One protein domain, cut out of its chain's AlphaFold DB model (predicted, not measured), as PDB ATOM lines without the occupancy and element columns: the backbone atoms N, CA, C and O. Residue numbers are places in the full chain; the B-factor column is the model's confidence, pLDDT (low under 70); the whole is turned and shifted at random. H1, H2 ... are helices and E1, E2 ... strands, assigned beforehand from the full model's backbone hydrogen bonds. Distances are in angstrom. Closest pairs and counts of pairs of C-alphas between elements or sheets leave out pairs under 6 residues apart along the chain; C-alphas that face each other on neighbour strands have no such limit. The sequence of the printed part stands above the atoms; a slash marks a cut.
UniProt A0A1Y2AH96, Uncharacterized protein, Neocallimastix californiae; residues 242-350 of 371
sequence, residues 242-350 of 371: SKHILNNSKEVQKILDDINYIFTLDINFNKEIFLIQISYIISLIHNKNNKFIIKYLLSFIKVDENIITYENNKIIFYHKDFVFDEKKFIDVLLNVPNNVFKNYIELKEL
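What this domain is: This is residues 242 to 350 of the 371 residues of an uncharacterized protein of Neocallimastix californiae (UniProt A0A1Y2AH96). The longest helix, H4, runs through the middle, with a small three-stranded sheet on one side of it and a group of short helices, H1, H2 and H3, on the other, where H2 packs on H4. H5 and H6 lie on either side of H4 and also meet the sheet, H5 by E1 and H6 by E3, while tiny H7 leads into E3. The printed part has 109 residues, in the order H1 H2 H3 H4 H5 E1 E2 H6 H7 E3; the mixed sheet runs E1 E2 E3, and the class is mixed, helices and strands. It is compact, with a radius of gyration of the C-alphas of 13.0 A, and spans 34 by 29 by 24 A.

How they stand to each other: H1, residues 242 to 246, and H2, residues 249 to 257, only just touch, with 3 pairs of C-alphas within 8 A, and only at the corner, closest at Ile 245 and Glu 251, 5.5 A. H2 and H3, residues 261 to 264, also only just touch, with 3 such pairs, only at the corner, closest at the C-alphas of Ile 255 and Tyr 261, 5.6 A. H4, residues 273 to 286, touches H2 at a steep tilt of 59 degrees, the same way; the closest C-alphas, of Leu 256 and Ser 283, are 4.6 A apart. H4 and H5, residues 291 to 298, form a helical hairpin at a shallow tilt of 7 degrees, with the C-alphas of Ile 281 and Ile 294 closest at 6.3 A. E1, residues 307 to 311, and E2, residues 314 to 319, are an antiparallel hairpin, with N 309 and O 316 2.9 A apart. H6, residues 324 to 334, only just touches H4, with 3 pairs within 8 A, through residues 274 to 275 of H4 alone, closest at the C-alphas of Leu 275 and Phe 329, 6.6 A. H7, residues 339 to 342, is close but not clearly touching H4, with the C-alphas of Ile 282 and Phe 341 7.0 A apart. E3, residues 345 to 349, is parallel to E2, with N 346 and O 315 2.9 A apart; E2, H6, H7 and E3 form a strand-helix-strand unit, two parallel neighbour strands joined through helices, with a right-handed crossover. H4, H5 and H6 only graze the sheet. Every O i to N i+4 pair is within hydrogen-bond range in H1, H2, H4 and H5, and 5 of 7 in H6; H3 and H7 are too short for such a pair.

Where its parts are: H1 begins at C-alpha 242, (96.738, 44.551, 41.540). H4 is 19.8 A long from C-alpha 273, (91.423, 47.479, 49.638); H6 measures 15.9 A and E2 15.7 A. E3 ends at C-alpha 349, (95.091, 68.538, 39.362).

The domain as a whole: The C-alphas farthest apart, of Asp 266 and Leu 350, are 36.5 A apart. The printed part has no cut and no long link. Mean pLDDT of the printed part is 84.7; 18 residues are under 70, among them 302 to 306 and 322 to 325.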
ATOM      1  N   SER A 242      96.084  43.826  42.637       93.56
ATOM      2  CA  SER A 242      96.738  44.551  41.540       93.56
ATOM      3  C   SER A 242      97.423  43.591  40.562       93.56
ATOM      4  O   SER A 242      97.213  43.635  39.350       93.56
ATOM      5  N   LYS A 243      98.200  42.651  41.105       92.38
ATOM      6  CA  LYS A 243      99.025  41.728  40.326       92.38
ATOM      7  C   LYS A 243      98.215  40.641  39.628       92.38
ATOM      8  O   LYS A 243      98.572  40.252  38.519       92.38
ATOM      9  N   HIS A 244      97.193  40.100  40.286       91.56
ATOM     10  CA  HIS A 244      96.478  38.923  39.788       91.56
ATOM     11  C   HIS A 244      95.179  39.252  39.063       91.56
ATOM     12  O   HIS A 244      94.791  38.498  38.172       91.56
ATOM     13  N   ILE A 245      94.528  40.351  39.440       95.00
ATOM     14  CA  ILE A 245      93.219  40.730  38.921       95.00
ATOM     15  C   ILE A 245      93.364  41.931  38.000       95.00
ATOM     16  O   ILE A 245      93.091  41.806  36.811       95.00
ATOM     17  N   LEU A 246      93.883  43.056  38.501       96.00
ATOM     18  CA  LEU A 246      93.962  44.279  37.699       96.00
ATOM     19  C   LEU A 246      94.915  44.160  36.511       96.00
ATOM     20  O   LEU A 246      94.593  44.675  35.452       96.00
ATOM     21  N   ASN A 247      96.015  43.411  36.608       95.62
ATOM     22  CA  ASN A 247      96.905  43.157  35.466       95.62
ATOM     23  C   ASN A 247      96.375  42.119  34.455       95.62
ATOM     24  O   ASN A 247      97.059  41.809  33.479       95.62
ATOM     25  N   ASN A 248      95.180  41.557  34.665       96.56
ATOM     26  CA  ASN A 248      94.581  40.566  33.777       96.56
ATOM     27  C   ASN A 248      93.277  41.101  33.174       96.56
ATOM     28  O   ASN A 248      92.231  41.108  33.818       96.56
ATOM     29  N   SER A 249      93.320  41.485  31.897       96.62
ATOM     30  CA  SER A 249      92.179  42.091  31.198       96.62
ATOM     31  C   SER A 249      90.904  41.239  31.225       96.62
ATOM     32  O   SER A 249      89.812  41.801  31.283       96.62
ATOM     33  N   LYS A 250      91.025  39.901  31.239       97.00
ATOM     34  CA  LYS A 250      89.878  38.983  31.340       97.00
ATOM     35  C   LYS A 250      89.242  39.007  32.726       97.00
ATOM     36  O   LYS A 250      88.025  38.926  32.831       97.00
ATOM     37  N   GLU A 251      90.045  39.109  33.780       97.00
ATOM     38  CA  GLU A 251      89.539  39.178  35.157       97.00
ATOM     39  C   GLU A 251      88.891  40.539  35.424       97.00
ATOM     40  O   GLU A 251      87.815  40.603  36.010       97.00
ATOM     41  N   VAL A 252      89.485  41.621  34.906       97.62
ATOM     42  CA  VAL A 252      88.872  42.957  34.934       97.62
ATOM     43  C   VAL A 252      87.538  42.968  34.191       97.62
ATOM     44  O   VAL A 252      86.576  43.544  34.687       97.62
ATOM     45  N   GLN A 253      87.445  42.297  33.039       98.06
ATOM     46  CA  GLN A 253      86.180  42.216  32.310       98.06
ATOM     47  C   GLN A 253      85.094  41.507  33.126       98.06
ATOM     48  O   GLN A 253      83.974  41.994  33.177       98.06
ATOM     49  N   LYS A 254      85.424  40.432  33.854       97.25
ATOM     50  CA  LYS A 254      84.466  39.777  34.762       97.25
ATOM     51  C   LYS A 254      83.981  40.701  35.881       97.25
ATOM     52  O   LYS A 254      82.817  40.620  36.246       97.25
ATOM     53  N   ILE A 255      84.846  41.576  36.412       95.00
ATOM     54  CA  ILE A 255      84.429  42.603  37.385       95.00
ATOM     55  C   ILE A 255      83.418  43.561  36.748       95.00
ATOM     56  O   ILE A 255      82.438  43.915  37.392       95.00
ATOM     57  N   LEU A 256      83.655  43.992  35.506       97.31
ATOM     58  CA  LEU A 256      82.734  44.879  34.793       97.31
ATOM     59  C   LEU A 256      81.398  44.184  34.499       97.31
ATOM     60  O   LEU A 256      80.355  44.789  34.711       97.31
ATOM     61  N   ASP A 257      81.429  42.928  34.059       96.12
ATOM     62  CA  ASP A 257      80.238  42.186  33.632       96.12
ATOM     63  C   ASP A 257      79.363  41.717  34.812       96.12
ATOM     64  O   ASP A 257      78.147  41.599  34.667       96.12
ATOM     65  N   ASP A 258      79.958  41.449  35.980       88.75
ATOM     66  CA  ASP A 258      79.251  41.003  37.183       88.75
ATOM     67  C   ASP A 258      79.731  41.759  38.430       88.75
ATOM     68  O   ASP A 258      80.824  41.542  38.958       88.75
ATOM     69  N   ILE A 259      78.842  42.604  38.957       81.75
ATOM     70  CA  ILE A 259      79.061  43.419  40.160       81.75
ATOM     71  C   ILE A 259      79.453  42.553  41.370       81.75
ATOM     72  O   ILE A 259      80.229  42.998  42.217       81.75
ATOM     73  N   ASN A 260      78.963  41.312  41.454       78.81
ATOM     74  CA  ASN A 260      79.241  40.412  42.573       78.81
ATOM     75  C   ASN A 260      80.535  39.613  42.404       78.81
ATOM     76  O   ASN A 260      81.002  39.006  43.371       78.81
ATOM     77  N   TYR A 261      81.146  39.612  41.216       82.94
ATOM     78  CA  TYR A 261      82.323  38.793  40.936       82.94
ATOM     79  C   TYR A 261      83.478  39.089  41.896       82.94
ATOM     80  O   TYR A 261      84.144  38.165  42.368       82.94
ATOM     81  N   ILE A 262      83.668  40.360  42.264       81.81
ATOM     82  CA  ILE A 262      84.736  40.788  43.176       81.81
ATOM     83  C   ILE A 262      84.648  40.100  44.550       81.81
ATOM     84  O   ILE A 262      85.665  39.855  45.194       81.81
ATOM     85  N   PHE A 263      83.438  39.714  44.967       76.00
ATOM     86  CA  PHE A 263      83.156  39.025  46.225       76.00
ATOM     87  C   PHE A 263      83.452  37.520  46.176       76.00
ATOM     88  O   PHE A 263      83.446  36.857  47.212       76.00
ATOM     89  N   THR A 264      83.731  36.978  44.987       79.00
ATOM     90  CA  THR A 264      84.089  35.567  44.771       79.00
ATOM     91  C   THR A 264      85.603  35.331  44.723       79.00
ATOM     92  O   THR A 264      86.053  34.185  44.665       79.00
ATOM     93  N   LEU A 265      86.401  36.404  44.736       78.69
ATOM     94  CA  LEU A 265      87.848  36.350  44.550       78.69
ATOM     95  C   LEU A 265      88.579  35.838  45.803       78.69
ATOM     96  O   LEU A 265      88.395  36.345  46.906       78.69
ATOM     97  N   ASP A 266      89.488  34.876  45.609       80.00
ATOM     98  CA  ASP A 266      90.420  34.381  46.638       80.00
ATOM     99  C   ASP A 266      91.697  35.247  46.656       80.00
ATOM    100  O   ASP A 266      92.745  34.863  46.122       80.00
ATOM    101  N   ILE A 267      91.574  36.466  47.192       74.56
ATOM    102  CA  ILE A 267      92.623  37.501  47.243       74.56
ATOM    103  C   ILE A 267      92.825  38.034  48.665       74.56
ATOM    104  O   ILE A 267      91.945  37.938  49.520       74.56
ATOM    105  N   ASN A 268      93.994  38.626  48.926       69.44
ATOM    106  CA  ASN A 268      94.227  39.342  50.178       69.44
ATOM    107  C   ASN A 268      93.663  40.768  50.073       69.44
ATOM    108  O   ASN A 268      94.302  41.648  49.498       69.44
ATOM    109  N   PHE A 269      92.480  40.994  50.649       65.50
ATOM    110  CA  PHE A 269      91.835  42.305  50.620       65.50
ATOM    111  C   PHE A 269      92.602  43.371  51.455       65.50
ATOM    112  O   PHE A 269      92.404  44.557  51.211       65.50
ATOM    113  N   ASN A 270      93.505  43.018  52.401       63.97
ATOM    114  CA  ASN A 270      94.087  43.970  53.395       63.97
ATOM    115  C   ASN A 270      95.020  44.975  52.770       63.97
ATOM    116  O   ASN A 270      95.023  46.138  53.165       63.97
ATOM    117  N   LYS A 271      95.822  44.526  51.814       73.38
ATOM    118  CA  LYS A 271      96.906  45.348  51.285       73.38
ATOM    119  C   LYS A 271      96.447  46.306  50.194       73.38
ATOM    120  O   LYS A 271      97.135  47.278  49.922       73.38
ATOM    121  N   GLU A 272      95.312  46.022  49.562       83.25
ATOM    122  CA  GLU A 272      94.896  46.679  48.318       83.25
ATOM    123  C   GLU A 272      93.407  47.007  48.311       83.25
ATOM    124  O   GLU A 272      92.764  47.049  47.264       83.25
ATOM    125  N   ILE A 273      92.850  47.243  49.496       81.38
ATOM    126  CA  ILE A 273      91.423  47.479  49.638       81.38
ATOM    127  C   ILE A 273      90.926  48.651  48.801       81.38
ATOM    128  O   ILE A 273      89.891  48.542  48.152       81.38
ATOM    129  N   PHE A 274      91.689  49.739  48.774       86.25
ATOM    130  CA  PHE A 274      91.356  50.919  47.996       86.25
ATOM    131  C   PHE A 274      91.125  50.556  46.522       86.25
ATOM    132  O   PHE A 274      90.103  50.916  45.943       86.25
ATOM    133  N   LEU A 275      92.011  49.737  45.941       91.56
ATOM    134  CA  LEU A 275      91.876  49.257  44.564       91.56
ATOM    135  C   LEU A 275      90.594  48.442  44.371       91.56
ATOM    136  O   LEU A 275      89.891  48.627  43.383       91.56
ATOM    137  N   ILE A 276      90.270  47.571  45.325       88.94
ATOM    138  CA  ILE A 276      89.076  46.717  45.286       88.94
ATOM    139  C   ILE A 276      87.803  47.566  45.357       88.94
ATOM    140  O   ILE A 276      86.882  47.357  44.567       88.94
ATOM    141  N   GLN A 277      87.752  48.542  46.266       87.00
ATOM    142  CA  GLN A 277      86.612  49.447  46.419       87.00
ATOM    143  C   GLN A 277      86.379  50.256  45.143       87.00
ATOM    144  O   GLN A 277      85.255  50.299  44.644       87.00
ATOM    145  N   ILE A 278      87.440  50.831  44.572       94.19
ATOM    146  CA  ILE A 278      87.338  51.581  43.319       94.19
ATOM    147  C   ILE A 278      86.912  50.670  42.163       94.19
ATOM    148  O   ILE A 278      86.014  51.032  41.408       94.19
ATOM    149  N   SER A 279      87.461  49.456  42.049       95.00
ATOM    150  CA  SER A 279      87.032  48.488  41.029       95.00
ATOM    151  C   SER A 279      85.561  48.093  41.147       95.00
ATOM    152  O   SER A 279      84.886  47.964  40.128       95.00
ATOM    153  N   TYR A 280      85.054  47.922  42.368       91.50
ATOM    154  CA  TYR A 280      83.637  47.656  42.610       91.50
ATOM    155  C   TYR A 280      82.759  48.849  42.215       91.50
ATOM    156  O   TYR A 280      81.725  48.695  41.576       91.50
ATOM    157  N   ILE A 281      83.183  50.070  42.532       90.75
ATOM    158  CA  ILE A 281      82.438  51.268  42.136       90.75
ATOM    159  C   ILE A 281      82.440  51.420  40.610       90.75
ATOM    160  O   ILE A 281      81.407  51.738  40.024       90.75
ATOM    161  N   ILE A 282      83.551  51.110  39.941       97.31
ATOM    162  CA  ILE A 282      83.628  51.088  38.476       97.31
ATOM    163  C   ILE A 282      82.654  50.065  37.877       97.31
ATOM    164  O   ILE A 282      81.983  50.388  36.895       97.31
ATOM    165  N   SER A 283      82.501  48.872  38.466       92.56
ATOM    166  CA  SER A 283      81.500  47.909  37.982       92.56
ATOM    167  C   SER A 283      80.070  48.417  38.167       92.56
ATOM    168  O   SER A 283      79.242  48.253  37.268       92.56
ATOM    169  N   LEU A 284      79.775  49.116  39.269       84.25
ATOM    170  CA  LEU A 284      78.477  49.766  39.468       84.25
ATOM    171  C   LEU A 284      78.199  50.813  38.381       84.25
ATOM    172  O   LEU A 284      77.111  50.805  37.797       84.25
ATOM    173  N   ILE A 285      79.183  51.668  38.083       94.06
ATOM    174  CA  ILE A 285      79.095  52.691  37.031       94.06
ATOM    175  C   ILE A 285      78.871  52.034  35.663       94.06
ATOM    176  O   ILE A 285      77.970  52.440  34.926       94.06
ATOM    177  N   HIS A 286      79.650  50.999  35.338       96.88
ATOM    178  CA  HIS A 286      79.555  50.270  34.074       96.88
ATOM    179  C   HIS A 286      78.157  49.688  33.840       96.88
ATOM    180  O   HIS A 286      77.574  49.856  32.769       96.88
ATOM    181  N   ASN A 287      77.576  49.103  34.886       89.56
ATOM    182  CA  ASN A 287      76.239  48.516  34.863       89.56
ATOM    183  C   ASN A 287      75.106  49.543  35.035       89.56
ATOM    184  O   ASN A 287      73.963  49.162  35.281       89.56
ATOM    185  N   LYS A 288      75.398  50.847  34.904       92.12
ATOM    186  CA  LYS A 288      74.420  51.946  34.995       92.12
ATOM    187  C   LYS A 288      73.596  51.902  36.289       92.12
ATOM    188  O   LYS A 288      72.392  52.168  36.276       92.12
ATOM    189  N   ASN A 289      74.243  51.561  37.405       81.62
ATOM    190  CA  ASN A 289      73.598  51.611  38.713       81.62
ATOM    191  C   ASN A 289      73.241  53.046  39.110       81.62
ATOM    192  O   ASN A 289      73.648  54.030  38.491       81.62
ATOM    193  N   ASN A 290      72.441  53.151  40.167       79.25
ATOM    194  CA  ASN A 290      71.979  54.423  40.681       79.25
ATOM    195  C   ASN A 290      73.166  55.315  41.118       79.25
ATOM    196  O   ASN A 290      74.022  54.899  41.901       79.25
ATOM    197  N   LYS A 291      73.192  56.554  40.611       77.25
ATOM    198  CA  LYS A 291      74.273  57.523  40.853       77.25
ATOM    199  C   LYS A 291      74.432  57.888  42.329       77.25
ATOM    200  O   LYS A 291      75.565  58.039  42.779       77.25
ATOM    201  N   PHE A 292      73.328  57.965  43.071       60.12
ATOM    202  CA  PHE A 292      73.350  58.234  44.505       60.12
ATOM    203  C   PHE A 292      74.069  57.116  45.259       60.12
ATOM    204  O   PHE A 292      74.934  57.397  46.077       60.12
ATOM    205  N   ILE A 293      73.808  55.844  44.926       61.09
ATOM    206  CA  ILE A 293      74.535  54.714  45.533       61.09
ATOM    207  C   ILE A 293      76.035  54.833  45.245       61.09
ATOM    208  O   ILE A 293      76.842  54.720  46.158       61.09
ATOM    209  N   ILE A 294      76.417  55.098  43.994       76.75
ATOM    210  CA  ILE A 294      77.822  55.243  43.583       76.75
ATOM    211  C   ILE A 294      78.521  56.352  44.384       76.75
ATOM    212  O   ILE A 294      79.573  56.109  44.975       76.75
ATOM    213  N   LYS A 295      77.921  57.545  44.455       72.06
ATOM    214  CA  LYS A 295      78.450  58.684  45.221       72.06
ATOM    215  C   LYS A 295      78.508  58.402  46.716       72.06
ATOM    216  O   LYS A 295      79.518  58.682  47.354       72.06
ATOM    217  N   TYR A 296      77.453  57.802  47.259       66.88
ATOM    218  CA  TYR A 296      77.400  57.398  48.656       66.88
ATOM    219  C   TYR A 296      78.555  56.452  48.983       66.88
ATOM    220  O   TYR A 296      79.293  56.705  49.928       66.88
ATOM    221  N   LEU A 297      78.790  55.423  48.167       68.06
ATOM    222  CA  LEU A 297      79.900  54.494  48.369       68.06
ATOM    223  C   LEU A 297      81.275  55.159  48.242       68.06
ATOM    224  O   LEU A 297      82.153  54.875  49.056       68.06
ATOM    225  N   LEU A 298      81.455  56.064  47.276       77.50
ATOM    226  CA  LEU A 298      82.689  56.843  47.137       77.50
ATOM    227  C   LEU A 298      82.974  57.698  48.370       77.50
ATOM    228  O   LEU A 298      84.123  57.767  48.788       77.50
ATOM    229  N   SER A 299      81.945  58.275  49.000       69.62
ATOM    230  CA  SER A 299      82.112  59.108  50.200       69.62
ATOM    231  C   SER A 299      82.708  58.360  51.406       69.62
ATOM    232  O   SER A 299      83.195  58.989  52.345       69.62
ATOM    233  N   PHE A 300      82.709  57.019  51.386       63.56
ATOM    234  CA  PHE A 300      83.362  56.189  52.406       63.56
ATOM    235  C   PHE A 300      84.826  55.864  52.108       63.56
ATOM    236  O   PHE A 300      85.516  55.331  52.982       63.56
ATOM    237  N   ILE A 301      85.311  56.144  50.899       75.62
ATOM    238  CA  ILE A 301      86.718  55.962  50.552       75.62
ATOM    239  C   ILE A 301      87.460  57.205  51.024       75.62
ATOM    240  O   ILE A 301      87.455  58.241  50.369       75.62
ATOM    241  N   LYS A 302      88.081  57.098  52.201       67.62
ATOM    242  CA  LYS A 302      88.992  58.128  52.694       67.62
ATOM    243  C   LYS A 302      90.284  58.077  51.892       67.62
ATOM    244  O   LYS A 302      90.902  57.015  51.807       67.62
ATOM    245  N   VAL A 303      90.657  59.220  51.344       66.69
ATOM    246  CA  VAL A 303      91.952  59.475  50.721       66.69
ATOM    247  C   VAL A 303      92.475  60.730  51.403       66.69
ATOM    248  O   VAL A 303      91.731  61.700  51.551       66.69
ATOM    249  N   ASP A 304      93.685  60.665  51.939       62.53
ATOM    250  CA  ASP A 304      94.287  61.758  52.689       62.53
ATOM    251  C   ASP A 304      94.535  62.934  51.733       62.53
ATOM    252  O   ASP A 304      95.138  62.776  50.676       62.53
ATOM    253  N   GLU A 305      94.008  64.114  52.079       61.44
ATOM    254  CA  GLU A 305      94.123  65.383  51.327       61.44
ATOM    255  C   GLU A 305      93.575  65.396  49.880       61.44
ATOM    256  O   GLU A 305      93.368  66.471  49.314       61.44
ATOM    257  N   ASN A 306      93.268  64.239  49.293       62.81
ATOM    258  CA  ASN A 306      92.707  64.106  47.955       62.81
ATOM    259  C   ASN A 306      91.179  64.009  48.001       62.81
ATOM    260  O   ASN A 306      90.583  63.339  48.846       62.81
ATOM    261  N   ILE A 307      90.531  64.641  47.026       76.31
ATOM    262  CA  ILE A 307      89.074  64.612  46.878       76.31
ATOM    263  C   ILE A 307      88.743  63.585  45.793       76.31
ATOM    264  O   ILE A 307      89.190  63.722  44.653       76.31
ATOM    265  N   ILE A 308      87.945  62.567  46.132       84.12
ATOM    266  CA  ILE A 308      87.331  61.688  45.130       84.12
ATOM    267  C   ILE A 308      85.892  62.128  44.884       84.12
ATOM    268  O   ILE A 308      85.090  62.174  45.817       84.12
ATOM    269  N   THR A 309      85.532  62.373  43.625       85.69
ATOM    270  CA  THR A 309      84.148  62.676  43.231       85.69
ATOM    271  C   THR A 309      83.656  61.745  42.124       85.69
ATOM    272  O   THR A 309      84.414  60.956  41.553       85.69
ATOM    273  N   TYR A 310      82.354  61.805  41.832       87.19
ATOM    274  CA  TYR A 310      81.751  61.112  40.695       87.19
ATOM    275  C   TYR A 310      80.976  62.074  39.807       87.19
ATOM    276  O   TYR A 310      79.922  62.591  40.191       87.19
ATOM    277  N   GLU A 311      81.479  62.267  38.593       85.69
ATOM    278  CA  GLU A 311      80.951  63.212  37.613       85.69
ATOM    279  C   GLU A 311      81.038  62.617  36.210       85.69
ATOM    280  O   GLU A 311      81.971  61.890  35.887       85.69
ATOM    281  N   ASN A 312      80.062  62.918  35.350       89.81
ATOM    282  CA  ASN A 312      80.066  62.483  33.945       89.81
ATOM    283  C   ASN A 312      80.307  60.974  33.752       89.81
ATOM    284  O   ASN A 312      80.942  60.546  32.791       89.81
ATOM    285  N   ASN A 313      79.759  60.165  34.665       93.81
ATOM    286  CA  ASN A 313      79.965  58.719  34.736       93.81
ATOM    287  C   ASN A 313      81.430  58.302  34.937       93.81
ATOM    288  O   ASN A 313      81.809  57.230  34.485       93.81
ATOM    289  N   LYS A 314      82.240  59.110  35.619       95.69
ATOM    290  CA  LYS A 314      83.626  58.800  35.972       95.69
ATOM    291  C   LYS A 314      83.902  59.109  37.433       95.69
ATOM    292  O   LYS A 314      83.283  59.995  38.012       95.69
ATOM    293  N   ILE A 315      84.851  58.383  37.999       94.88
ATOM    294  CA  ILE A 315      85.489  58.683  39.272       94.88
ATOM    295  C   ILE A 315      86.608  59.680  38.984       94.88
ATOM    296  O   ILE A 315      87.503  59.385  38.189       94.88
ATOM    297  N   ILE A 316      86.544  60.849  39.610       92.31
ATOM    298  CA  ILE A 316      87.558  61.891  39.474       92.31
ATOM    299  C   ILE A 316      88.389  61.918  40.748       92.31
ATOM    300  O   ILE A 316      87.846  62.091  41.835       92.31
ATOM    301  N   PHE A 317      89.700  61.753  40.600       90.62
ATOM    302  CA  PHE A 317      90.673  61.946  41.668       90.62
ATOM    303  C   PHE A 317      91.286  63.333  41.514       90.62
ATOM    304  O   PHE A 317      92.024  63.573  40.555       90.62
ATOM    305  N   TYR A 318      90.975  64.231  42.443       85.56
ATOM    306  CA  TYR A 318      91.635  65.525  42.536       85.56
ATOM    307  C   TYR A 318      92.856  65.438  43.442       85.56
ATOM    308  O   TYR A 318      92.748  64.904  44.549       85.56
ATOM    309  N   HIS A 319      93.978  66.002  42.999       83.06
ATOM    310  CA  HIS A 319      95.221  65.994  43.767       83.06
ATOM    311  C   HIS A 319      95.895  67.354  43.826       83.06
ATOM    312  O   HIS A 319      96.011  68.034  42.812       83.06
ATOM    313  N   LYS A 320      96.386  67.731  45.007       73.94
ATOM    314  CA  LYS A 320      97.227  68.922  45.174       73.94
ATOM    315  C   LYS A 320      98.699  68.529  45.249       73.94
ATOM    316  O   LYS A 320      99.471  68.885  44.375       73.94
ATOM    317  N   ASP A 321      99.027  67.663  46.200       71.69
ATOM    318  CA  ASP A 321     100.332  67.033  46.359       71.69
ATOM    319  C   ASP A 321     100.074  65.607  46.839       71.69
ATOM    320  O   ASP A 321      99.666  65.399  47.978       71.69
ATOM    321  N   PHE A 322     100.222  64.603  45.974       60.31
ATOM    322  CA  PHE A 322      99.948  63.236  46.412       60.31
ATOM    323  C   PHE A 322     100.859  62.851  47.579       60.31
ATOM    324  O   PHE A 322     102.084  62.800  47.422       60.31
ATOM    325  N   VAL A 323     100.263  62.439  48.698       62.03
ATOM    326  CA  VAL A 323     100.969  61.607  49.671       62.03
ATOM    327  C   VAL A 323     101.419  60.332  48.940       62.03
ATOM    328  O   VAL A 323     100.655  59.709  48.197       62.03
ATOM    329  N   PHE A 324     102.697  59.976  49.096       56.22
ATOM    330  CA  PHE A 324     103.428  59.026  48.241       56.22
ATOM    331  C   PHE A 324     102.711  57.681  48.001       56.22
ATOM    332  O   PHE A 324     102.807  57.112  46.910       56.22
ATOM    333  N   ASP A 325     101.966  57.182  48.989       69.38
ATOM    334  CA  ASP A 325     101.317  55.869  48.925       69.38
ATOM    335  C   ASP A 325     100.041  55.845  48.066       69.38
ATOM    336  O   ASP A 325      99.742  54.833  47.428       69.38
ATOM    337  N   GLU A 326      99.305  56.953  47.975       71.75
ATOM    338  CA  GLU A 326      98.023  57.005  47.258       71.75
ATOM    339  C   GLU A 326      98.219  57.128  45.753       71.75
ATOM    340  O   GLU A 326      97.540  56.453  44.970       71.75
ATOM    341  N   LYS A 327      99.242  57.892  45.347       81.44
ATOM    342  CA  LYS A 327      99.673  57.979  43.949       81.44
ATOM    343  C   LYS A 327      99.929  56.599  43.363       81.44
ATOM    344  O   LYS A 327      99.478  56.300  42.265       81.44
ATOM    345  N   LYS A 328     100.585  55.720  44.126       87.00
ATOM    346  CA  LYS A 328     100.894  54.359  43.683       87.00
ATOM    347  C   LYS A 328      99.634  53.549  43.379       87.00
ATOM    348  O   LYS A 328      99.621  52.787  42.415       87.00
ATOM    349  N   PHE A 329      98.579  53.683  44.182       89.31
ATOM    350  CA  PHE A 329      97.322  52.988  43.913       89.31
ATOM    351  C   PHE A 329      96.579  53.581  42.717       89.31
ATOM    352  O   PHE A 329      96.063  52.833  41.886       89.31
ATOM    353  N   ILE A 330      96.561  54.906  42.589       89.75
ATOM    354  CA  ILE A 330      95.952  55.578  41.438       89.75
ATOM    355  C   ILE A 330      96.691  55.205  40.147       89.75
ATOM    356  O   ILE A 330      96.053  54.842  39.163       89.75
ATOM    357  N   ASP A 331      98.023  55.158  40.171       91.94
ATOM    358  CA  ASP A 331      98.841  54.700  39.048       91.94
ATOM    359  C   ASP A 331      98.501  53.254  38.663       91.94
ATOM    360  O   ASP A 331      98.409  52.936  37.477       91.94
ATOM    361  N   VAL A 332      98.261  52.364  39.633       95.12
ATOM    362  CA  VAL A 332      97.798  50.996  39.339       95.12
ATOM    363  C   VAL A 332      96.454  51.016  38.609       95.12
ATOM    364  O   VAL A 332      96.298  50.301  37.621       95.12
ATOM    365  N   LEU A 333      95.501  51.842  39.053       95.38
ATOM    366  CA  LEU A 333      94.178  51.970  38.431       95.38
ATOM    367  C   LEU A 333      94.247  52.562  37.012       95.38
ATOM    368  O   LEU A 333      93.567  52.078  36.105       95.38
ATOM    369  N   LEU A 334      95.099  53.566  36.797       94.88
ATOM    370  CA  LEU A 334      95.306  54.208  35.496       94.88
ATOM    371  C   LEU A 334      96.054  53.308  34.499       94.88
ATOM    372  O   LEU A 334      95.889  53.463  33.289       94.88
ATOM    373  N   ASN A 335      96.836  52.340  34.983       96.44
ATOM    374  CA  ASN A 335      97.617  51.417  34.151       96.44
ATOM    375  C   ASN A 335      96.950  50.049  33.920       96.44
ATOM    376  O   ASN A 335      97.562  49.158  33.325       96.44
ATOM    377  N   VAL A 336      95.688  49.867  34.325       97.25
ATOM    378  CA  VAL A 336      94.930  48.631  34.066       97.25
ATOM    379  C   VAL A 336      94.859  48.347  32.549       97.25
ATOM    380  O   VAL A 336      94.426  49.213  31.780       97.25
ATOM    381  N   PRO A 337      95.213  47.138  32.061       95.94
ATOM    382  CA  PRO A 337      95.187  46.763  30.646       95.94
ATOM    383  C   PRO A 337      93.759  46.468  30.140       95.94
ATOM    384  O   PRO A 337      93.520  45.506  29.412       95.94
ATOM    385  N   ASN A 338      92.784  47.290  30.532       97.75
ATOM    386  CA  ASN A 338      91.409  47.272  30.044       97.75
ATOM    387  C   ASN A 338      90.961  48.726  29.805       97.75
ATOM    388  O   ASN A 338      90.829  49.511  30.741       97.75
ATOM    389  N   ASN A 339      90.756  49.100  28.538       96.62
ATOM    390  CA  ASN A 339      90.421  50.482  28.171       96.62
ATOM    391  C   ASN A 339      89.033  50.906  28.666       96.62
ATOM    392  O   ASN A 339      88.849  52.068  29.009       96.62
ATOM    393  N   VAL A 340      88.074  49.976  28.741       97.00
ATOM    394  CA  VAL A 340      86.735  50.266  29.275       97.00
ATOM    395  C   VAL A 340      86.838  50.628  30.753       97.00
ATOM    396  O   VAL A 340      86.297  51.649  31.159       97.00
ATOM    397  N   PHE A 341      87.599  49.855  31.532       97.69
ATOM    398  CA  PHE A 341      87.845  50.125  32.948       97.69
ATOM    399  C   PHE A 341      88.492  51.501  33.166       97.69
ATOM    400  O   PHE A 341      87.988  52.302  33.948       97.69
ATOM    401  N   LYS A 342      89.569  51.806  32.428       96.50
ATOM    402  CA  LYS A 342      90.288  53.087  32.549       96.50
ATOM    403  C   LYS A 342      89.428  54.298  32.204       96.50
ATOM    404  O   LYS A 342      89.599  55.346  32.809       96.50
ATOM    405  N   ASN A 343      88.486  54.163  31.269       97.25
ATOM    406  CA  ASN A 343      87.614  55.270  30.865       97.25
ATOM    407  C   ASN A 343      86.702  55.782  31.993       97.25
ATOM    408  O   ASN A 343      86.145  56.872  31.860       97.25
ATOM    409  N   TYR A 344      86.557  55.022  33.082       97.88
ATOM    410  CA  TYR A 344      85.814  55.422  34.275       97.88
ATOM    411  C   TYR A 344      86.652  56.184  35.300       97.88
ATOM    412  O   TYR A 344      86.103  56.575  36.325       97.88
ATOM    413  N   ILE A 345      87.946  56.389  35.061       96.75
ATOM    414  CA  ILE A 345      88.842  57.077  35.988       96.75
ATOM    415  C   ILE A 345      89.402  58.315  35.302       96.75
ATOM    416  O   ILE A 345      89.839  58.268  34.153       96.75
ATOM    417  N   GLU A 346      89.399  59.428  36.020       94.44
ATOM    418  CA  GLU A 346      90.005  60.676  35.582       94.44
ATOM    419  C   GLU A 346      90.857  61.243  36.712       94.44
ATOM    420  O   GLU A 346      90.450  61.242  37.873       94.44
ATOM    421  N   LEU A 347      92.053  61.702  36.362       91.69
ATOM    422  CA  LEU A 347      92.937  62.405  37.273       91.69
ATOM    423  C   LEU A 347      92.857  63.890  36.944       91.69
ATOM    424  O   LEU A 347      93.030  64.260  35.782       91.69
ATOM    425  N   LYS A 348      92.593  64.720  37.949       88.62
ATOM    426  CA  LYS A 348      92.632  66.172  37.816       88.62
ATOM    427  C   LYS A 348      93.577  66.745  38.850       88.62
ATOM    428  O   LYS A 348      93.544  66.358  40.016       88.62
ATOM    429  N   GLU A 349      94.393  67.688  38.418       84.19
ATOM    430  CA  GLU A 349      95.091  68.538  39.362       84.19
ATOM    431  C   GLU A 349      94.043  69.394  40.072       84.19
ATOM    432  O   GLU A 349      93.076  69.868  39.465       84.19
ATOM    433  N   LEU A 350      94.199  69.536  41.380       75.19
ATOM    434  CA  LEU A 350      93.446  70.484  42.172       75.19
ATOM    435  C   LEU A 350      94.011  71.876  41.844       75.19
ATOM    436  O   LEU A 350      94.670  72.486  42.682       75.19
TER     437      LEU A 350